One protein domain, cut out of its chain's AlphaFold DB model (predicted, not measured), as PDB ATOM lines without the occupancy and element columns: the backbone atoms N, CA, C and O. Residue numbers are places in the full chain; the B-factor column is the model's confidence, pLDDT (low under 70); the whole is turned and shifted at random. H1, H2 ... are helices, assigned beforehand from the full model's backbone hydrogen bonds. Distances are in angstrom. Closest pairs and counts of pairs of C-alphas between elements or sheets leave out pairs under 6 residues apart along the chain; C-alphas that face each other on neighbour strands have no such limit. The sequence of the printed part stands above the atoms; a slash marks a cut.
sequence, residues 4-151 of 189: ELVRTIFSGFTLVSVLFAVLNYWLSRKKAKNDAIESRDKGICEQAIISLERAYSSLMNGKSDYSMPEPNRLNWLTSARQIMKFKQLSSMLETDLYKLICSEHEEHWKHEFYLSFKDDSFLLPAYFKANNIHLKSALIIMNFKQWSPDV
ATOM      1  N   GLU A   4     -57.144 -20.967 -20.462       82.12
ATOM      2  CA  GLU A   4     -56.651 -19.768 -21.143       82.12
ATOM      3  C   GLU A   4     -55.970 -18.778 -20.195       82.12
ATOM      4  O   GLU A   4     -54.892 -18.283 -20.511       82.12
ATOM      5  N   LEU A   5     -56.523 -18.557 -18.999       81.56
ATOM      6  CA  LEU A   5     -55.969 -17.624 -18.011       81.56
ATOM      7  C   LEU A   5     -54.589 -18.099 -17.520       81.56
ATOM      8  O   LEU A   5     -53.656 -17.308 -17.394       81.56
ATOM      9  N   VAL A   6     -54.431 -19.415 -17.343       78.12
ATOM     10  CA  VAL A   6     -53.143 -20.050 -17.021       78.12
ATOM     11  C   VAL A   6     -52.126 -19.828 -18.149       78.12
ATOM     12  O   VAL A   6     -51.006 -19.398 -17.880       78.12
ATOM     13  N   ARG A   7     -52.508 -20.039 -19.418       75.69
ATOM     14  CA  ARG A   7     -51.637 -19.779 -20.582       75.69
ATOM     15  C   ARG A   7     -51.205 -18.316 -20.684       75.69
ATOM     16  O   ARG A   7     -50.026 -18.062 -20.927       75.69
ATOM     17  N   THR A   8     -52.114 -17.367 -20.467       84.44
ATOM     18  CA  THR A   8     -51.801 -15.932 -20.504       84.44
ATOM     19  C   THR A   8     -50.798 -15.549 -19.415       84.44
ATOM     20  O   THR A   8     -49.814 -14.873 -19.709       84.44
ATOM     21  N   ILE A   9     -50.971 -16.049 -18.185       81.75
ATOM     22  CA  ILE A   9     -50.024 -15.816 -17.083       81.75
ATOM     23  C   ILE A   9     -48.638 -16.382 -17.421       81.75
ATOM     24  O   ILE A   9     -47.645 -15.664 -17.305       81.75
ATOM     25  N   PHE A  10     -48.556 -17.629 -17.902       77.44
ATOM     26  CA  PHE A  10     -47.280 -18.230 -18.312       77.44
ATOM     27  C   PHE A  10     -46.600 -17.442 -19.439       77.44
ATOM     28  O   PHE A  10     -45.396 -17.210 -19.366       77.44
ATOM     29  N   SER A  11     -47.359 -16.970 -20.434       79.38
ATOM     30  CA  SER A  11     -46.819 -16.129 -21.513       79.38
ATOM     31  C   SER A  11     -46.332 -14.754 -21.030       79.38
ATOM     32  O   SER A  11     -45.360 -14.216 -21.556       79.38
ATOM     33  N   GLY A  12     -46.957 -14.202 -19.983       81.81
ATOM     34  CA  GLY A  12     -46.488 -12.988 -19.317       81.81
ATOM     35  C   GLY A  12     -45.159 -13.212 -18.593       81.81
ATOM     36  O   GLY A  12     -44.230 -12.422 -18.750       81.81
ATOM     37  N   PHE A  13     -45.024 -14.327 -17.866       86.19
ATOM     38  CA  PHE A  13     -43.774 -14.697 -17.192       86.19
ATOM     39  C   PHE A  13     -42.616 -14.937 -18.169       86.19
ATOM     40  O   PHE A  13     -41.494 -14.503 -17.898       86.19
ATOM     41  N   THR A  14     -42.859 -15.586 -19.312       88.19
ATOM     42  CA  THR A  14     -41.808 -15.795 -20.320       88.19
ATOM     43  C   THR A  14     -41.344 -14.476 -20.925       88.19
ATOM     44  O   THR A  14     -40.144 -14.276 -21.085       88.19
ATOM     45  N   LEU A  15     -42.263 -13.550 -21.207       89.38
ATOM     46  CA  LEU A  15     -41.926 -12.241 -21.765       89.38
ATOM     47  C   LEU A  15     -41.094 -11.403 -20.782       89.38
ATOM     48  O   LEU A  15     -40.073 -10.836 -21.167       89.38
ATOM     49  N   VAL A  16     -41.462 -11.405 -19.498       90.00
ATOM     50  CA  VAL A  16     -40.686 -10.751 -18.432       90.00
ATOM     51  C   VAL A  16     -39.289 -11.369 -18.300       90.00
ATOM     52  O   VAL A  16     -38.302 -10.639 -18.231       90.00
ATOM     53  N   SER A  17     -39.176 -12.699 -18.336       90.12
ATOM     54  CA  SER A  17     -37.884 -13.401 -18.289       90.12
ATOM     55  C   SER A  17     -36.969 -13.025 -19.462       90.12
ATOM     56  O   SER A  17     -35.790 -12.731 -19.265       90.12
ATOM     57  N   VAL A  18     -37.517 -12.945 -20.680       93.19
ATOM     58  CA  VAL A  18     -36.766 -12.517 -21.872       93.19
ATOM     59  C   VAL A  18     -36.266 -11.078 -21.725       93.19
ATOM     60  O   VAL A  18     -35.107 -10.808 -22.035       93.19
ATOM     61  N   LEU A  19     -37.086 -10.161 -21.198       92.94
ATOM     62  CA  LEU A  19     -36.665  -8.779 -20.937       92.94
ATOM     63  C   LEU A  19     -35.510  -8.713 -19.927       92.94
ATOM     64  O   LEU A  19     -34.520  -8.021 -20.174       92.94
ATOM     65  N   PHE A  20     -35.591  -9.472 -18.831       93.94
ATOM     66  CA  PHE A  20     -34.500  -9.568 -17.858       93.94
ATOM     67  C   PHE A  20     -33.222 -10.148 -18.471       93.94
ATOM     68  O   PHE A  20     -32.132  -9.645 -18.198       93.94
ATOM     69  N   ALA A  21     -33.332 -11.167 -19.324       93.56
ATOM     70  CA  ALA A  21     -32.184 -11.747 -20.012       93.56
ATOM     71  C   ALA A  21     -31.500 -10.733 -20.948       93.56
ATOM     72  O   ALA A  21     -30.276 -10.606 -20.923       93.56
ATOM     73  N   VAL A  22     -32.276  -9.966 -21.722       94.25
ATOM     74  CA  VAL A  22     -31.752  -8.913 -22.611       94.25
ATOM     75  C   VAL A  22     -31.072  -7.799 -21.811       94.25
ATOM     76  O   VAL A  22     -29.970  -7.377 -22.165       94.25
ATOM     77  N   LEU A  23     -31.683  -7.356 -20.708       94.62
ATOM     78  CA  LEU A  23     -31.104  -6.334 -19.835       94.62
ATOM     79  C   LEU A  23     -29.778  -6.807 -19.223       94.62
ATOM     80  O   LEU A  23     -28.778  -6.092 -19.293       94.62
ATOM     81  N   ASN A  24     -29.745  -8.027 -18.681       94.12
ATOM     82  CA  ASN A  24     -28.534  -8.620 -18.115       94.12
ATOM     83  C   ASN A  24     -27.434  -8.789 -19.166       94.12
ATOM     84  O   ASN A  24     -26.274  -8.501 -18.881       94.12
ATOM     85  N   TYR A  25     -27.782  -9.198 -20.388       94.88
ATOM     86  CA  TYR A  25     -26.825  -9.292 -21.489       94.88
ATOM     87  C   TYR A  25     -26.211  -7.927 -21.825       94.88
ATOM     88  O   TYR A  25     -24.994  -7.812 -21.980       94.88
ATOM     89  N   TRP A  26     -27.032  -6.877 -21.897       92.94
ATOM     90  CA  TRP A  26     -26.558  -5.524 -22.176       92.94
ATOM     91  C   TRP A  26     -25.663  -4.979 -21.055       92.94
ATOM     92  O   TRP A  26     -24.567  -4.484 -21.333       92.94
ATOM     93  N   LEU A  27     -26.078  -5.133 -19.793       94.25
ATOM     94  CA  LEU A  27     -25.279  -4.754 -18.622       94.25
ATOM     95  C   LEU A  27     -23.955  -5.524 -18.569       94.25
ATOM     96  O   LEU A  27     -22.907  -4.921 -18.347       94.25
ATOM     97  N   SER A  28     -23.985  -6.831 -18.836       94.38
ATOM     98  CA  SER A  28     -22.796  -7.684 -18.883       94.38
ATOM     99  C   SER A  28     -21.826  -7.242 -19.977       94.38
ATOM    100  O   SER A  28     -20.637  -7.094 -19.706       94.38
ATOM    101  N   ARG A  29     -22.317  -6.927 -21.183       94.19
ATOM    102  CA  ARG A  29     -21.475  -6.378 -22.258       94.19
ATOM    103  C   ARG A  29     -20.862  -5.033 -21.890       94.19
ATOM    104  O   ARG A  29     -19.687  -4.811 -22.177       94.19
ATOM    105  N   LYS A  30     -21.644  -4.131 -21.290       93.25
ATOM    106  CA  LYS A  30     -21.152  -2.814 -20.866       93.25
ATOM    107  C   LYS A  30     -20.056  -2.965 -19.812       93.25
ATOM    108  O   LYS A  30     -19.005  -2.351 -19.953       93.25
ATOM    109  N   LYS A  31     -20.277  -3.827 -18.817       93.75
ATOM    110  CA  LYS A  31     -19.285  -4.144 -17.787       93.75
ATOM    111  C   LYS A  31     -18.021  -4.752 -18.393       93.75
ATOM    112  O   LYS A  31     -16.950  -4.215 -18.178       93.75
ATOM    113  N   ALA A  32     -18.146  -5.772 -19.242       94.06
ATOM    114  CA  ALA A  32     -16.998  -6.408 -19.888       94.06
ATOM    115  C   ALA A  32     -16.157  -5.426 -20.723       94.06
ATOM    116  O   ALA A  32     -14.935  -5.531 -20.751       94.06
ATOM    117  N   LYS A  33     -16.796  -4.454 -21.393       93.69
ATOM    118  CA  LYS A  33     -16.078  -3.393 -22.111       93.69
ATOM    119  C   LYS A  33     -15.320  -2.474 -21.150       93.69
ATOM    120  O   LYS A  33     -14.167  -2.161 -21.424       93.69
ATOM    121  N   ASN A  34     -15.956  -2.047 -20.062       92.50
ATOM    122  CA  ASN A  34     -15.321  -1.191 -19.062       92.50
ATOM    123  C   ASN A  34     -14.143  -1.906 -18.386       92.50
ATOM    124  O   ASN A  34     -13.052  -1.351 -18.358       92.50
ATOM    125  N   ASP A  35     -14.332  -3.157 -17.962       94.12
ATOM    126  CA  ASP A  35     -13.287  -3.984 -17.348       94.12
ATOM    127  C   ASP A  35     -12.094  -4.182 -18.312       94.12
ATOM    128  O   ASP A  35     -10.934  -4.190 -17.901       94.12
ATOM    129  N   ALA A  36     -12.357  -4.305 -19.622       94.88
ATOM    130  CA  ALA A  36     -11.308  -4.406 -20.637       94.88
ATOM    131  C   ALA A  36     -10.521  -3.096 -20.821       94.88
ATOM    132  O   ALA A  36      -9.302  -3.146 -20.993       94.88
ATOM    133  N   ILE A  37     -11.195  -1.940 -20.786       95.38
ATOM    134  CA  ILE A  37     -10.540  -0.621 -20.837       95.38
ATOM    135  C   ILE A  37      -9.686  -0.420 -19.586       95.38
ATOM    136  O   ILE A  37      -8.517  -0.071 -19.704       95.38
ATOM    137  N   GLU A  38     -10.235  -0.715 -18.409       95.19
ATOM    138  CA  GLU A  38      -9.538  -0.572 -17.132       95.19
ATOM    139  C   GLU A  38      -8.281  -1.452 -17.078       95.19
ATOM    140  O   GLU A  38      -7.194  -0.972 -16.768       95.19
ATOM    141  N   SER A  39      -8.393  -2.723 -17.474       96.25
ATOM    142  CA  SER A  39      -7.255  -3.648 -17.535       96.25
ATOM    143  C   SER A  39      -6.173  -3.196 -18.525       96.25
ATOM    144  O   SER A  39      -4.978  -3.258 -18.227       96.25
ATOM    145  N   ARG A  40      -6.576  -2.690 -19.698       97.12
ATOM    146  CA  ARG A  40      -5.648  -2.130 -20.689       97.12
ATOM    147  C   ARG A  40      -4.928  -0.899 -20.135       97.12
ATOM    148  O   ARG A  40      -3.706  -0.819 -20.237       97.12
ATOM    149  N   ASP A  41      -5.674   0.042 -19.569       98.00
ATOM    150  CA  ASP A  41      -5.138   1.296 -19.037       98.00
ATOM    151  C   ASP A  41      -4.199   1.048 -17.857       98.00
ATOM    152  O   ASP A  41      -3.147   1.681 -17.779       98.00
ATOM    153  N   LYS A  42      -4.500   0.054 -17.014       97.75
ATOM    154  CA  LYS A  42      -3.588  -0.417 -15.971       97.75
ATOM    155  C   LYS A  42      -2.229  -0.817 -16.541       97.75
ATOM    156  O   LYS A  42      -1.204  -0.311 -16.092       97.75
ATOM    157  N   GLY A  43      -2.217  -1.684 -17.554       97.88
ATOM    158  CA  GLY A  43      -0.972  -2.143 -18.178       97.88
ATOM    159  C   GLY A  43      -0.197  -1.016 -18.871       97.88
ATOM    160  O   GLY A  43       1.031  -0.976 -18.814       97.88
ATOM    161  N   ILE A  44      -0.902  -0.064 -19.494       98.12
ATOM    162  CA  ILE A  44      -0.286   1.137 -20.078       98.12
ATOM    163  C   ILE A  44       0.352   1.999 -18.985       98.12
ATOM    164  O   ILE A  44       1.496   2.424 -19.144       98.12
ATOM    165  N   CYS A  45      -0.362   2.233 -17.882       97.94
ATOM    166  CA  CYS A  45       0.097   3.025 -16.745       97.94
ATOM    167  C   CYS A  45       1.365   2.427 -16.121       97.94
ATOM    168  O   CYS A  45       2.366   3.125 -15.974       97.94
ATOM    169  N   GLU A  46       1.368   1.124 -15.835       98.00
ATOM    170  CA  GLU A  46       2.537   0.411 -15.303       98.00
ATOM    171  C   GLU A  46       3.756   0.568 -16.226       98.00
ATOM    172  O   GLU A  46       4.852   0.921 -15.788       98.00
ATOM    173  N   GLN A  47       3.562   0.397 -17.535       98.19
ATOM    174  CA  GLN A  47       4.639   0.552 -18.509       98.19
ATOM    175  C   GLN A  47       5.116   2.008 -18.654       98.19
ATOM    176  O   GLN A  47       6.296   2.254 -18.942       98.19
ATOM    177  N   ALA A  48       4.221   2.980 -18.473       98.12
ATOM    178  CA  ALA A  48       4.557   4.397 -18.475       98.12
ATOM    179  C   ALA A  48       5.476   4.725 -17.288       98.12
ATOM    180  O   ALA A  48       6.552   5.289 -17.497       98.12
ATOM    181  N   ILE A  49       5.119   4.284 -16.080       97.75
ATOM    182  CA  ILE A  49       5.913   4.482 -14.856       97.75
ATOM    183  C   ILE A  49       7.312   3.872 -15.006       97.75
ATOM    184  O   ILE A  49       8.313   4.561 -14.810       97.75
ATOM    185  N   ILE A  50       7.400   2.630 -15.496       98.06
ATOM    186  CA  ILE A  50       8.680   1.959 -15.784       98.06
ATOM    187  C   ILE A  50       9.535   2.770 -16.771       98.06
ATOM    188  O   ILE A  50      10.768   2.760 -16.711       98.06
ATOM    189  N   SER A  51       8.909   3.474 -17.718       98.06
ATOM    190  CA  SER A  51       9.641   4.329 -18.654       98.06
ATOM    191  C   SER A  51      10.286   5.518 -17.931       98.06
ATOM    192  O   SER A  51      11.442   5.823 -18.213       98.06
ATOM    193  N   LEU A  52       9.613   6.143 -16.960       97.75
ATOM    194  CA  LEU A  52      10.201   7.218 -16.148       97.75
ATOM    195  C   LEU A  52      11.351   6.719 -15.266       97.75
ATOM    196  O   LEU A  52      12.429   7.311 -15.280       97.75
ATOM    197  N   GLU A  53      11.179   5.576 -14.601       96.44
ATOM    198  CA  GLU A  53      12.234   4.930 -13.804       96.44
ATOM    199  C   GLU A  53      13.496   4.665 -14.633       96.44
ATOM    200  O   GLU A  53      14.620   4.983 -14.233       96.44
ATOM    201  N   ARG A  54      13.318   4.113 -15.840       96.75
ATOM    202  CA  ARG A  54      14.413   3.882 -16.791       96.75
ATOM    203  C   ARG A  54      15.010   5.191 -17.284       96.75
ATOM    204  O   ARG A  54      16.222   5.256 -17.508       96.75
ATOM    205  N   ALA A  55      14.193   6.226 -17.472       97.19
ATOM    206  CA  ALA A  55      14.677   7.536 -17.873       97.19
ATOM    207  C   ALA A  55      15.636   8.106 -16.828       97.19
ATOM    208  O   ALA A  55      16.741   8.518 -17.182       97.19
ATOM    209  N   TYR A  56      15.247   8.075 -15.556       95.81
ATOM    210  CA  TYR A  56      16.078   8.553 -14.460       95.81
ATOM    211  C   TYR A  56      17.326   7.683 -14.279       95.81
ATOM    212  O   TYR A  56      18.449   8.181 -14.333       95.81
ATOM    213  N   SER A  57      17.147   6.362 -14.203       94.81
ATOM    214  CA  SER A  57      18.245   5.404 -14.020       94.81
ATOM    215  C   SER A  57      19.303   5.507 -15.121       94.81
ATOM    216  O   SER A  57      20.500   5.468 -14.842       94.81
ATOM    217  N   SER A  58      18.878   5.673 -16.379       95.06
ATOM    218  CA  SER A  58      19.801   5.835 -17.508       95.06
ATOM    219  C   SER A  58      20.551   7.164 -17.483       95.06
ATOM    220  O   SER A  58      21.702   7.203 -17.907       95.06
ATOM    221  N   LEU A  59      19.935   8.237 -16.978       94.88
ATOM    222  CA  LEU A  59      20.593   9.534 -16.834       94.88
ATOM    223  C   LEU A  59      21.640   9.502 -15.717       94.88
ATOM    224  O   LEU A  59      22.772   9.942 -15.921       94.88
ATOM    225  N   MET A  60      21.265   8.943 -14.567       93.62
ATOM    226  CA  MET A  60      22.103   8.889 -13.370       93.62
ATOM    227  C   MET A  60      23.182   7.809 -13.442       93.62
ATOM    228  O   MET A  60      24.174   7.892 -12.722       93.62
ATOM    229  N   ASN A  61      23.022   6.807 -14.311       90.12
ATOM    230  CA  ASN A  61      23.978   5.714 -14.503       90.12
ATOM    231  C   ASN A  61      24.366   5.017 -13.182       90.12
ATOM    232  O   ASN A  61      25.536   4.743 -12.929       90.12
ATOM    233  N   GLY A  62      23.378   4.780 -12.311       79.19
ATOM    234  CA  GLY A  62      23.576   4.139 -11.007       79.19
ATOM    235  C   GLY A  62      24.023   5.068  -9.871       79.19
ATOM    236  O   GLY A  62      24.253   4.579  -8.768       79.19
ATOM    237  N   LYS A  63      24.127   6.384 -10.095       80.75
ATOM    238  CA  LYS A  63      24.351   7.364  -9.021       80.75
ATOM    239  C   LYS A  63      23.055   7.606  -8.236       80.75
ATOM    240  O   LYS A  63      22.034   7.918  -8.840       80.75
ATOM    241  N   SER A  64      23.102   7.485  -6.910       68.19
ATOM    242  CA  SER A  64      21.940   7.642  -6.016       68.19
ATOM    243  C   SER A  64      21.861   8.990  -5.294       68.19
ATOM    244  O   SER A  64      20.807   9.334  -4.778       68.19
ATOM    245  N   ASP A  65      22.943   9.767  -5.259       70.62
ATOM    246  CA  ASP A  65      23.093  10.825  -4.242       70.62
ATOM    247  C   ASP A  65      22.645  12.217  -4.717       70.62
ATOM    248  O   ASP A  65      23.273  13.217  -4.373       70.62
ATOM    249  N   TYR A  66      21.628  12.291  -5.587       80.94
ATOM    250  CA  TYR A  66      21.221  13.539  -6.266       80.94
ATOM    251  C   TYR A  66      22.407  14.301  -6.877       80.94
ATOM    252  O   TYR A  66      22.441  15.529  -6.957       80.94
ATOM    253  N   SER A  67      23.423  13.539  -7.272       82.75
ATOM    254  CA  SER A  67      24.638  14.080  -7.850       82.75
ATOM    255  C   SER A  67      24.389  14.447  -9.301       82.75
ATOM    256  O   SER A  67      23.608  13.807 -10.004       82.75
ATOM    257  N   MET A  68      25.093  15.474  -9.759       86.50
ATOM    258  CA  MET A  68      24.995  15.927 -11.134       86.50
ATOM    259  C   MET A  68      25.185  14.750 -12.116       86.50
ATOM    260  O   MET A  68      26.185  14.018 -12.013       86.50
ATOM    261  N   PRO A  69      24.276  14.569 -13.097       90.25
ATOM    262  CA  PRO A  69      24.446  13.567 -14.134       90.25
ATOM    263  C   PRO A  69      25.769  13.755 -14.861       90.25
ATOM    264  O   PRO A  69      26.250  14.874 -15.050       90.25
ATOM    265  N   GLU A  70      26.359  12.669 -15.338       90.12
ATOM    266  CA  GLU A  70      27.527  12.811 -16.198       90.12
ATOM    267  C   GLU A  70      27.103  13.426 -17.531       90.12
ATOM    268  O   GLU A  70      26.035  13.083 -18.062       90.12
ATOM    269  N   PRO A  71      27.928  14.306 -18.119       90.75
ATOM    270  CA  PRO A  71      27.689  14.784 -19.464       90.75
ATOM    271  C   PRO A  71      27.969  13.622 -20.420       90.75
ATOM    272  O   PRO A  71      29.035  13.554 -21.003       90.75
ATOM    273  N   ASN A  72      27.067  12.652 -20.550       93.00
ATOM    274  CA  ASN A  72      27.230  11.475 -21.401       93.00
ATOM    275  C   ASN A  72      26.127  11.450 -22.459       93.00
ATOM    276  O   ASN A  72      24.941  11.315 -22.157       93.00
ATOM    277  N   ARG A  73      26.514  11.539 -23.734       94.25
ATOM    278  CA  ARG A  73      25.564  11.622 -24.850       94.25
ATOM    279  C   ARG A  73      24.549  10.473 -24.881       94.25
ATOM    280  O   ARG A  73      23.386  10.715 -25.203       94.25
ATOM    281  N   LEU A  74      24.971   9.237 -24.607       95.12
ATOM    282  CA  LEU A  74      24.100   8.061 -24.693       95.12
ATOM    283  C   LEU A  74      23.074   8.042 -23.557       95.12
ATOM    284  O   LEU A  74      21.900   7.771 -23.814       95.12
ATOM    285  N   ASN A  75      23.499   8.392 -22.346       95.31
ATOM    286  CA  ASN A  75      22.638   8.468 -21.165       95.31
ATOM    287  C   ASN A  75      21.536   9.509 -21.369       95.31
ATOM    288  O   ASN A  75      20.352   9.193 -21.270       95.31
ATOM    289  N   TRP A  76      21.914  10.717 -21.795       95.88
ATOM    290  CA  TRP A  76      20.969  11.795 -22.093       95.88
ATOM    291  C   TRP A  76      19.986  11.416 -23.208       95.88
ATOM    292  O   TRP A  76      18.784  11.646 -23.085       95.88
ATOM    293  N   LEU A  77      20.461  10.793 -24.292       96.75
ATOM    294  CA  LEU A  77      19.589  10.325 -25.374       96.75
ATOM    295  C   LEU A  77      18.609   9.250 -24.913       96.75
ATOM    296  O   LEU A  77      17.445   9.269 -25.316       96.75
ATOM    297  N   THR A  78      19.086   8.296 -24.120       97.12
ATOM    298  CA  THR A  78      18.272   7.188 -23.619       97.12
ATOM    299  C   THR A  78      17.204   7.717 -22.680       97.12
ATOM    300  O   THR A  78      16.025   7.450 -22.906       97.12
ATOM    301  N   SER A  79      17.594   8.564 -21.729       97.56
ATOM    302  CA  SER A  79      16.688   9.205 -20.786       97.56
ATOM    303  C   SER A  79      15.599  10.013 -21.495       97.56
ATOM    304  O   SER A  79      14.410   9.746 -21.323       97.56
ATOM    305  N   ALA A  80      15.980  10.896 -22.424       98.19
ATOM    306  CA  ALA A  80      15.018  11.693 -23.183       98.19
ATOM    307  C   ALA A  80      14.050  10.837 -24.018       98.19
ATOM    308  O   ALA A  80      12.868  11.156 -24.116       98.19
ATOM    309  N   ARG A  81      14.517   9.734 -24.618       98.38
ATOM    310  CA  ARG A  81      13.639   8.809 -25.357       98.38
ATOM    311  C   ARG A  81      12.625   8.142 -24.440       98.38
ATOM    312  O   ARG A  81      11.476   7.993 -24.845       98.38
ATOM    313  N   GLN A  82      13.035   7.753 -23.237       98.38
ATOM    314  CA  GLN A  82      12.143   7.133 -22.263       98.38
ATOM    315  C   GLN A  82      11.096   8.127 -21.733       98.38
ATOM    316  O   GLN A  82       9.920   7.780 -21.688       98.38
ATOM    317  N   ILE A  83      11.469   9.390 -21.488       98.38
ATOM    318  CA  ILE A  83      10.506  10.468 -21.178       98.38
ATOM    319  C   ILE A  83       9.483  10.619 -22.311       98.38
ATOM    320  O   ILE A  83       8.278  10.675 -22.078       98.38
ATOM    321  N   MET A  84       9.938  10.636 -23.568       98.38
ATOM    322  CA  MET A  84       9.018  10.716 -24.706       98.38
ATOM    323  C   MET A  84       8.111   9.486 -24.818       98.38
ATOM    324  O   MET A  84       6.968   9.619 -25.249       98.38
ATOM    325  N   LYS A  85       8.585   8.297 -24.427       98.12
ATOM    326  CA  LYS A  85       7.758   7.084 -24.369       98.12
ATOM    327  C   LYS A  85       6.709   7.159 -23.270       98.12
ATOM    328  O   LYS A  85       5.561   6.832 -23.548       98.12
ATOM    329  N   PHE A  86       7.061   7.668 -22.095       98.25
ATOM    330  CA  PHE A  86       6.095   7.969 -21.043       98.25
ATOM    331  C   PHE A  86       4.993   8.917 -21.544       98.25
ATOM    332  O   PHE A  86       3.813   8.590 -21.428       98.25
ATOM    333  N   LYS A  87       5.353  10.033 -22.197       96.81
ATOM    334  CA  LYS A  87       4.375  10.985 -22.767       96.81
ATOM    335  C   LYS A  87       3.470  10.353 -23.833       96.81
ATOM    336  O   LYS A  87       2.311  10.723 -23.964       96.81
ATOM    337  N   GLN A  88       3.996   9.400 -24.607       97.94
ATOM    338  CA  GLN A  88       3.208   8.642 -25.584       97.94
ATOM    339  C   GLN A  88       2.255   7.639 -24.929       97.94
ATOM    340  O   GLN A  88       1.167   7.439 -25.443       97.94
ATOM    341  N   LEU A  89       2.667   6.976 -23.848       97.94
ATOM    342  CA  LEU A  89       1.846   5.980 -23.156       97.94
ATOM    343  C   LEU A  89       0.735   6.644 -22.338       97.94
ATOM    344  O   LEU A  89      -0.419   6.246 -22.440       97.94
ATOM    345  N   SER A  90       1.066   7.696 -21.591       96.31
ATOM    346  CA  SER A  90       0.098   8.466 -20.798       96.31
ATOM    347  C   SER A  90      -1.031   9.051 -21.653       96.31
ATOM    348  O   SER A  90      -2.183   9.041 -21.226       96.31
ATOM    349  N   SER A  91      -0.752   9.470 -22.893       96.56
ATOM    350  CA  SER A  91      -1.787   9.980 -23.805       96.56
ATOM    351  C   SER A  91      -2.740   8.911 -24.356       96.56
ATOM    352  O   SER A  91      -3.757   9.265 -24.950       96.56
ATOM    353  N   MET A  92      -2.442   7.619 -24.170       96.69
ATOM    354  CA  MET A  92      -3.313   6.506 -24.573       96.69
ATOM    355  C   MET A  92      -4.332   6.117 -23.494       96.69
ATOM    356  O   MET A  92      -5.215   5.304 -23.769       96.69
ATOM    357  N   LEU A  93      -4.210   6.657 -22.278       97.06
ATOM    358  CA  LEU A  93      -5.098   6.339 -21.163       97.06
ATOM    359  C   LEU A  93      -6.481   6.960 -21.375       97.06
ATOM    360  O   LEU A  93      -6.612   8.157 -21.631       97.06
ATOM    361  N   GLU A  94      -7.527   6.154 -21.213       95.50
ATOM    362  CA  GLU A  94      -8.916   6.613 -21.312       95.50
ATOM    363  C   GLU A  94      -9.496   6.929 -19.929       95.50
ATOM    364  O   GLU A  94     -10.197   7.930 -19.769       95.50
ATOM    365  N   THR A  95      -9.154   6.116 -18.933       95.44
ATOM    366  CA  THR A  95      -9.695   6.146 -17.573       95.44
ATOM    367  C   THR A  95      -9.040   7.234 -16.728       95.44
ATOM    368  O   THR A  95      -7.818   7.274 -16.589       95.44
ATOM    369  N   ASP A  96      -9.853   8.080 -16.097       95.25
ATOM    370  CA  ASP A  96      -9.357   9.223 -15.317       95.25
ATOM    371  C   ASP A  96      -8.519   8.809 -14.103       95.25
ATOM    372  O   ASP A  96      -7.526   9.466 -13.803       95.25
ATOM    373  N   LEU A  97      -8.838   7.671 -13.474       95.56
ATOM    374  CA  LEU A  97      -8.025   7.098 -12.396       95.56
ATOM    375  C   LEU A  97      -6.572   6.867 -12.838       95.56
ATOM    376  O   LEU A  97      -5.644   7.287 -12.157       95.56
ATOM    377  N   TYR A  98      -6.359   6.225 -13.989       97.38
ATOM    378  CA  TYR A  98      -5.005   5.929 -14.461       97.38
ATOM    379  C   TYR A  98      -4.286   7.164 -14.999       97.38
ATOM    380  O   TYR A  98      -3.065   7.247 -14.873       97.38
ATOM    381  N   LYS A  99      -5.017   8.147 -15.545       95.88
ATOM    382  CA  LYS A  99      -4.437   9.459 -15.876       95.88
ATOM    383  C   LYS A  99      -3.911  10.154 -14.623       95.88
ATOM    384  O   LYS A  99      -2.784  10.638 -14.648       95.88
ATOM    385  N   LEU A 100      -4.697  10.151 -13.542       94.50
ATOM    386  CA  LEU A 100      -4.303  10.726 -12.258       94.50
ATOM    387  C   LEU A 100      -3.053  10.029 -11.709       94.50
ATOM    388  O   LEU A 100      -2.051  10.696 -11.477       94.50
ATOM    389  N   ILE A 101      -3.066   8.695 -11.622       96.25
ATOM    390  CA  ILE A 101      -1.907   7.914 -11.157       96.25
ATOM    391  C   ILE A 101      -0.659   8.237 -11.994       96.25
ATOM    392  O   ILE A 101       0.409   8.507 -11.447       96.25
ATOM    393  N   CYS A 102      -0.773   8.264 -13.326       95.88
ATOM    394  CA  CYS A 102       0.350   8.645 -14.185       95.88
ATOM    395  C   CYS A 102       0.846  10.068 -13.922       95.88
ATOM    396  O   CYS A 102       2.055  10.282 -13.942       95.88
ATOM    397  N   SER A 103      -0.055  11.025 -13.689       93.44
ATOM    398  CA  SER A 103       0.324  12.411 -13.400       93.44
ATOM    399  C   SER A 103       1.043  12.551 -12.056       93.44
ATOM    400  O   SER A 103       2.045  13.253 -11.983       93.44
ATOM    401  N   GLU A 104       0.626  11.815 -11.024       93.44
ATOM    402  CA  GLU A 104       1.303  11.805  -9.720       93.44
ATOM    403  C   GLU A 104       2.726  11.247  -9.838       93.44
ATOM    404  O   GLU A 104       3.685  11.831  -9.329       93.44
ATOM    405  N   HIS A 105       2.887  10.143 -10.574       96.31
ATOM    406  CA  HIS A 105       4.209   9.593 -10.862       96.31
ATOM    407  C   HIS A 105       5.057  10.535 -11.720       96.31
ATOM    408  O   HIS A 105       6.264  10.624 -11.500       96.31
ATOM    409  N   GLU A 106       4.457  11.231 -12.688       95.56
ATOM    410  CA  GLU A 106       5.160  12.246 -13.469       95.56
ATOM    411  C   GLU A 106       5.746  13.314 -12.549       95.56
ATOM    412  O   GLU A 106       6.951  13.539 -12.606       95.56
ATOM    413  N   GLU A 107       4.936  13.915 -11.676       93.12
ATOM    414  CA  GLU A 107       5.385  14.977 -10.770       93.12
ATOM    415  C   GLU A 107       6.461  14.500  -9.790       93.12
ATOM    416  O   GLU A 107       7.476  15.181  -9.612       93.12
ATOM    417  N   HIS A 108       6.317  13.292  -9.235       94.50
ATOM    418  CA  HIS A 108       7.371  12.683  -8.423       94.50
ATOM    419  C   HIS A 108       8.698  12.608  -9.192       94.50
ATOM    420  O   HIS A 108       9.729  13.084  -8.717       94.50
ATOM    421  N   TRP A 109       8.681  12.078 -10.417       95.38
ATOM    422  CA  TRP A 109       9.901  11.970 -11.212       95.38
ATOM    423  C   TRP A 109      10.430  13.332 -11.654       95.38
ATOM    424  O   TRP A 109      11.642  13.526 -11.650       95.38
ATOM    425  N   LYS A 110       9.585  14.312 -11.989       94.69
ATOM    426  CA  LYS A 110      10.052  15.678 -12.274       94.69
ATOM    427  C   LYS A 110      10.866  16.236 -11.112       94.69
ATOM    428  O   LYS A 110      11.934  16.800 -11.354       94.69
ATOM    429  N   HIS A 111      10.403  16.022  -9.881       93.25
ATOM    430  CA  HIS A 111      11.124  16.417  -8.678       93.25
ATOM    431  C   HIS A 111      12.469  15.691  -8.539       93.25
ATOM    432  O   HIS A 111      13.494  16.341  -8.341       93.25
ATOM    433  N   GLU A 112      12.506  14.372  -8.736       93.75
ATOM    434  CA  GLU A 112      13.756  13.595  -8.698       93.75
ATOM    435  C   GLU A 112      14.774  14.098  -9.734       93.75
ATOM    436  O   GLU A 112      15.951  14.312  -9.430       93.75
ATOM    437  N   PHE A 113      14.325  14.371 -10.964       94.06
ATOM    438  CA  PHE A 113      15.167  15.006 -11.974       94.06
ATOM    439  C   PHE A 113      15.620  16.398 -11.521       94.06
ATOM    440  O   PHE A 113      16.792  16.729 -11.675       94.06
ATOM    441  N   TYR A 114      14.727  17.217 -10.962       92.38
ATOM    442  CA  TYR A 114      15.057  18.549 -10.460       92.38
ATOM    443  C   TYR A 114      16.172  18.520  -9.410       92.38
ATOM    444  O   TYR A 114      17.139  19.273  -9.549       92.38
ATOM    445  N   LEU A 115      16.085  17.621  -8.427       91.56
ATOM    446  CA  LEU A 115      17.089  17.466  -7.374       91.56
ATOM    447  C   LEU A 115      18.471  17.116  -7.937       91.56
ATOM    448  O   LEU A 115      19.467  17.704  -7.515       91.56
ATOM    449  N   SER A 116      18.536  16.254  -8.953       90.69
ATOM    450  CA  SER A 116      19.793  15.893  -9.629       90.69
ATOM    451  C   SER A 116      20.432  17.045 -10.418       90.69
ATOM    452  O   SER A 116      21.598  16.970 -10.802       90.69
ATOM    453  N   PHE A 117      19.704  18.141 -10.639       88.62
ATOM    454  CA  PHE A 117      20.202  19.372 -11.256       88.62
ATOM    455  C   PHE A 117      20.164  20.561 -10.283       88.62
ATOM    456  O   PHE A 117      19.888  21.680 -10.711       88.62
ATOM    457  N   LYS A 118      20.387  20.339  -8.982       83.56
ATOM    458  CA  LYS A 118      20.418  21.415  -7.976       83.56
ATOM    459  C   LYS A 118      21.714  22.239  -7.996       83.56
ATOM    460  O   LYS A 118      21.696  23.395  -7.593       83.56
ATOM    461  N   ASP A 119      22.825  21.651  -8.435       79.88
ATOM    462  CA  ASP A 119      24.112  22.348  -8.563       79.88
ATOM    463  C   ASP A 119      24.152  23.192  -9.845       79.88
ATOM    464  O   ASP A 119      23.916  22.674 -10.930       79.88
ATOM    465  N   ASP A 120      24.512  24.471  -9.745       78.19
ATOM    466  CA  ASP A 120      24.583  25.424 -10.859       78.19
ATOM    467  C   ASP A 120      25.660  25.093 -11.908       78.19
ATOM    468  O   ASP A 120      25.714  25.710 -12.976       78.19
ATOM    469  N   SER A 121      26.510  24.093 -11.667       73.38
ATOM    470  CA  SER A 121      27.543  23.654 -12.611       73.38
ATOM    471  C   SER A 121      27.003  23.260 -14.002       73.38
ATOM    472  O   SER A 121      27.730  23.393 -14.993       73.38
ATOM    473  N   PHE A 122      25.723  22.865 -14.138       77.00
ATOM    474  CA  PHE A 122      25.112  22.570 -15.450       77.00
ATOM    475  C   PHE A 122      24.767  23.835 -16.246       77.00
ATOM    476  O   PHE A 122      24.547  23.740 -17.451       77.00
ATOM    477  N   LEU A 123      24.720  25.016 -15.617       80.50
ATOM    478  CA  LEU A 123      24.431  26.286 -16.297       80.50
ATOM    479  C   LEU A 123      25.568  26.700 -17.237       80.50
ATOM    480  O   LEU A 123      25.365  27.475 -18.174       80.50
ATOM    481  N   LEU A 124      26.771  26.165 -17.018       85.75
ATOM    482  CA  LEU A 124      27.922  26.448 -17.856       85.75
ATOM    483  C   LEU A 124      27.785  25.741 -19.214       85.75
ATOM    484  O   LEU A 124      27.654  24.514 -19.265       85.75
ATOM    485  N   PRO A 125      27.958  26.453 -20.347       85.06
ATOM    486  CA  PRO A 125      27.971  25.831 -21.673       85.06
ATOM    487  C   PRO A 125      29.008  24.710 -21.807       85.06
ATOM    488  O   PRO A 125      28.855  23.820 -22.642       85.06
ATOM    489  N   ALA A 126      30.069  24.762 -20.995       87.94
ATOM    490  CA  ALA A 126      31.095  23.735 -20.919       87.94
ATOM    491  C   ALA A 126      30.503  22.354 -20.615       87.94
ATOM    492  O   ALA A 126      30.888  21.392 -21.269       87.94
ATOM    493  N   TYR A 127      29.516  22.259 -19.718       89.06
ATOM    494  CA  TYR A 127      28.902  20.989 -19.340       89.06
ATOM    495  C   TYR A 127      28.216  20.305 -20.531       89.06
ATOM    496  O   TYR A 127      28.518  19.159 -20.864       89.06
ATOM    497  N   PHE A 128      27.367  21.033 -21.261       87.25
ATOM    498  CA  PHE A 128      26.676  20.484 -22.434       87.25
ATOM    499  C   PHE A 128      27.621  20.168 -23.601       87.25
ATOM    500  O   PHE A 128      27.339  19.288 -24.421       87.25
ATOM    501  N   LYS A 129      28.768  20.853 -23.665       86.56
ATOM    502  CA  LYS A 129      29.817  20.603 -24.660       86.56
ATOM    503  C   LYS A 129      30.737  19.438 -24.282       86.56
ATOM    504  O   LYS A 129      31.259  18.803 -25.196       86.56
ATOM    505  N   ALA A 130      30.895  19.128 -22.990       76.38
ATOM    506  CA  ALA A 130      31.963  18.281 -22.446       76.38
ATOM    507  C   ALA A 130      32.037  16.857 -23.020       76.38
ATOM    508  O   ALA A 130      33.102  16.262 -22.963       76.38
ATOM    509  N   ASN A 131      30.974  16.332 -23.636       79.94
ATOM    510  CA  ASN A 131      31.008  15.094 -24.435       79.94
ATOM    511  C   ASN A 131      29.950  15.107 -25.548       79.94
ATOM    512  O   ASN A 131      29.321  14.087 -25.845       79.94
ATOM    513  N   ASN A 132      29.707  16.278 -26.145       84.06
ATOM    514  CA  ASN A 132      28.736  16.444 -27.229       84.06
ATOM    515  C   ASN A 132      27.335  15.905 -26.860       84.06
ATOM    516  O   ASN A 132      26.774  15.041 -27.549       84.06
ATOM    517  N   ILE A 133      26.784  16.383 -25.734       90.75
ATOM    518  CA  ILE A 133      25.421  16.031 -25.323       90.75
ATOM    519  C   ILE A 133      24.472  16.405 -26.460       90.75
ATOM    520  O   ILE A 133      24.539  17.494 -27.030       90.75
ATOM    521  N   HIS A 134      23.566  15.494 -26.804       91.88
ATOM    522  CA  HIS A 134      22.617  15.768 -27.866       91.88
ATOM    523  C   HIS A 134      21.624  16.855 -27.423       91.88
ATOM    524  O   HIS A 134      20.898  16.710 -26.438       91.88
ATOM    525  N   LEU A 135      21.571  17.956 -28.172       92.06
ATOM    526  CA  LEU A 135      20.878  19.165 -27.727       92.06
ATOM    527  C   LEU A 135      19.373  18.947 -27.507       92.06
ATOM    528  O   LEU A 135      18.828  19.406 -26.511       92.06
ATOM    529  N   LYS A 136      18.697  18.167 -28.367       95.19
ATOM    530  CA  LYS A 136      17.263  17.880 -28.164       95.19
ATOM    531  C   LYS A 136      17.006  17.040 -26.919       95.19
ATOM    532  O   LYS A 136      15.979  17.225 -26.285       95.19
ATOM    533  N   SER A 137      17.911  16.118 -26.570       96.31
ATOM    534  CA  SER A 137      17.732  15.358 -25.328       96.31
ATOM    535  C   SER A 137      17.929  16.251 -24.116       96.31
ATOM    536  O   SER A 137      17.180  16.115 -23.158       96.31
ATOM    537  N   ALA A 138      18.869  17.200 -24.190       94.25
ATOM    538  CA  ALA A 138      19.030  18.190 -23.140       94.25
ATOM    539  C   ALA A 138      17.772  19.043 -22.966       94.25
ATOM    540  O   ALA A 138      17.254  19.132 -21.862       94.25
ATOM    541  N   LEU A 139      17.211  19.568 -24.059       95.25
ATOM    542  CA  LEU A 139      15.962  20.333 -24.014       95.25
ATOM    543  C   LEU A 139      14.796  19.530 -23.424       95.25
ATOM    544  O   LEU A 139      14.069  20.058 -22.593       95.25
ATOM    545  N   ILE A 140      14.635  18.260 -23.814       96.94
ATOM    546  CA  ILE A 140      13.564  17.396 -23.288       96.94
ATOM    547  C   ILE A 140      13.700  17.217 -21.777       96.94
ATOM    548  O   ILE A 140      12.722  17.405 -21.066       96.94
ATOM    549  N   ILE A 141      14.892  16.872 -21.286       95.94
ATOM    550  CA  ILE A 141      15.121  16.618 -19.856       95.94
ATOM    551  C   ILE A 141      14.983  17.914 -19.048       95.94
ATOM    552  O   ILE A 141      14.321  17.932 -18.013       95.94
ATOM    553  N   MET A 142      15.555  19.014 -19.547       93.94
ATOM    554  CA  MET A 142      15.499  20.312 -18.877       93.94
ATOM    555  C   MET A 142      14.087  20.890 -18.830       93.94
ATOM    556  O   MET A 142      13.744  21.532 -17.845       93.94
ATOM    557  N   ASN A 143      13.269  20.655 -19.859       94.25
ATOM    558  CA  ASN A 143      11.851  21.002 -19.832       94.25
ATOM    559  C   ASN A 143      11.051  20.052 -18.933       94.25
ATOM    560  O   ASN A 143      10.180  20.509 -18.210       94.25
ATOM    561  N   PHE A 144      11.350  18.750 -18.963       95.44
ATOM    562  CA  PHE A 144      10.633  17.757 -18.166       95.44
ATOM    563  C   PHE A 144      10.720  18.059 -16.672       95.44
ATOM    564  O   PHE A 144       9.689  18.072 -16.022       95.44
ATOM    565  N   LYS A 145      11.908  18.378 -16.144       93.12
ATOM    566  CA  LYS A 145      12.105  18.633 -14.705       93.12
ATOM    567  C   LYS A 145      11.384  19.873 -14.151       93.12
ATOM    568  O   LYS A 145      11.473  20.132 -12.956       93.12
ATOM    569  N   GLN A 146      10.803  20.710 -15.007       90.69
ATOM    570  CA  GLN A 146      10.163  21.954 -14.587       90.69
ATOM    571  C   GLN A 146       8.716  21.691 -14.176       90.69
ATOM    572  O   GLN A 146       8.017  20.912 -14.827       90.69
ATOM    573  N   TRP A 147       8.258  22.401 -13.142       84.44
ATOM    574  CA  TRP A 147       6.828  22.515 -12.878       84.44
ATOM    575  C   TRP A 147       6.150  23.179 -14.077       84.44
ATOM    576  O   TRP A 147       6.649  24.179 -14.606       84.44
ATOM    577  N   SER A 148       5.041  22.606 -14.536       80.12
ATOM    578  CA  SER A 148       4.321  23.167 -15.674       80.12
ATOM    579  C   SER A 148       3.598  24.442 -15.238       80.12
ATOM    580  O   SER A 148       2.819  24.379 -14.290       80.12
ATOM    581  N   PRO A 149       3.779  25.581 -15.929       76.75
ATOM    582  CA  PRO A 149       3.109  26.827 -15.553       76.75
ATOM    583  C   PRO A 149       1.580  26.741 -15.680       76.75
ATOM    584  O   PRO A 149       0.869  27.508 -15.043       76.75
ATOM    585  N   ASP A 150       1.079  25.804 -16.489       80.56
ATOM    586  CA  ASP A 150      -0.352  25.611 -16.737       80.56
ATOM    587  C   ASP A 150      -1.026  24.683 -15.708       80.56
ATOM    588  O   ASP A 150      -2.248  24.515 -15.733       80.56
ATOM    589  N   VAL A 151      -0.251  24.034 -14.830       81.25
ATOM    590  CA  VAL A 151      -0.775  23.115 -13.811       81.25
ATOM    591  C   VAL A 151      -0.957  23.879 -12.505       81.25
ATOM    592  O   VAL A 151       0.009  24.381 -11.931       81.25
TER     593      VAL A 151
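Overview. This is residues 4 to 151 of the 189 residues of an uncharacterized protein of Psychrosphaera saromensis (UniProt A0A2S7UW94). One very long helix, H1, sticks out with residues 4 to 33 as a free arm, and its later part packs with H2 and H3 in a bundle of three helices side by side, running up and down. H6 packs slantwise on H2, and the short H4 and H5 lie in the turns between H3 and H6, at the end of the body away from the arm. The printed part has 148 residues with six named helices, H1 to H6 in order along the chain, and no named strand; the class is all helix. The whole is extended, with a radius of gyration of the C-alphas of 26.1 A and spans of 98 by 27 by 25 A, the arm making much of the length.

Arrangement. Begin with H1, residues 4 to 60, and look at its residues 44 to 60, which alone touch H2, residues 73 to 90. The closest C-alphas are those of Ala 55 and Ser 79, 3.9 A apart; the two form a helical hairpin at a shallow tilt of 16 degrees, opposite ways. With residues 41 to 56 alone, H1 touches H3, residues 96 to 116, at a shallow tilt of 8 degrees, the same way; the closest C-alphas, of Cys 45 and Cys 102, are 6.2 A apart. H1, H2 and H3 are an up and down bundle, each running against the one before it. H2 and H3 are close but not clearly touching, with the closest C-alphas, of Ser 90 and Cys 102, 6.6 A apart. H2 touches H6, residues 135 to 144, with residues 76 to 83 alone, at a steep tilt of 49 degrees; the closest C-alphas, of Ala 80 and Ser 137, are 5.0 A apart. H4, residues 120 to 123, and H5, residues 125 to 129, touch no helix. Every O i to N i+4 pair is within hydrogen-bond range in H1, H2, H3, H5 and H6, and H4 is too short for such a pair.

Along the chain. Find C-alpha 4 at (-56.651, -19.768, -21.143); from there H1 runs 84.2 A to C-alpha 60 at (22.103, 8.889, -13.370). H2 then measures 26.0 A and H3 30.4 A. After H4 and H5, H6 runs 14.1 A to C-alpha 144 at (10.633, 17.757, -18.166).

Size, cuts and confidence. The two C-alphas farthest apart, of Glu 4 and Ala 126, are 97.9 A apart. The printed part has no cut. The link from H1 to H2, residues 61 to 72, is long, and the other four are tight. Residue 64 alone has a pLDDT under 70; the mean of the printed part is 91.4.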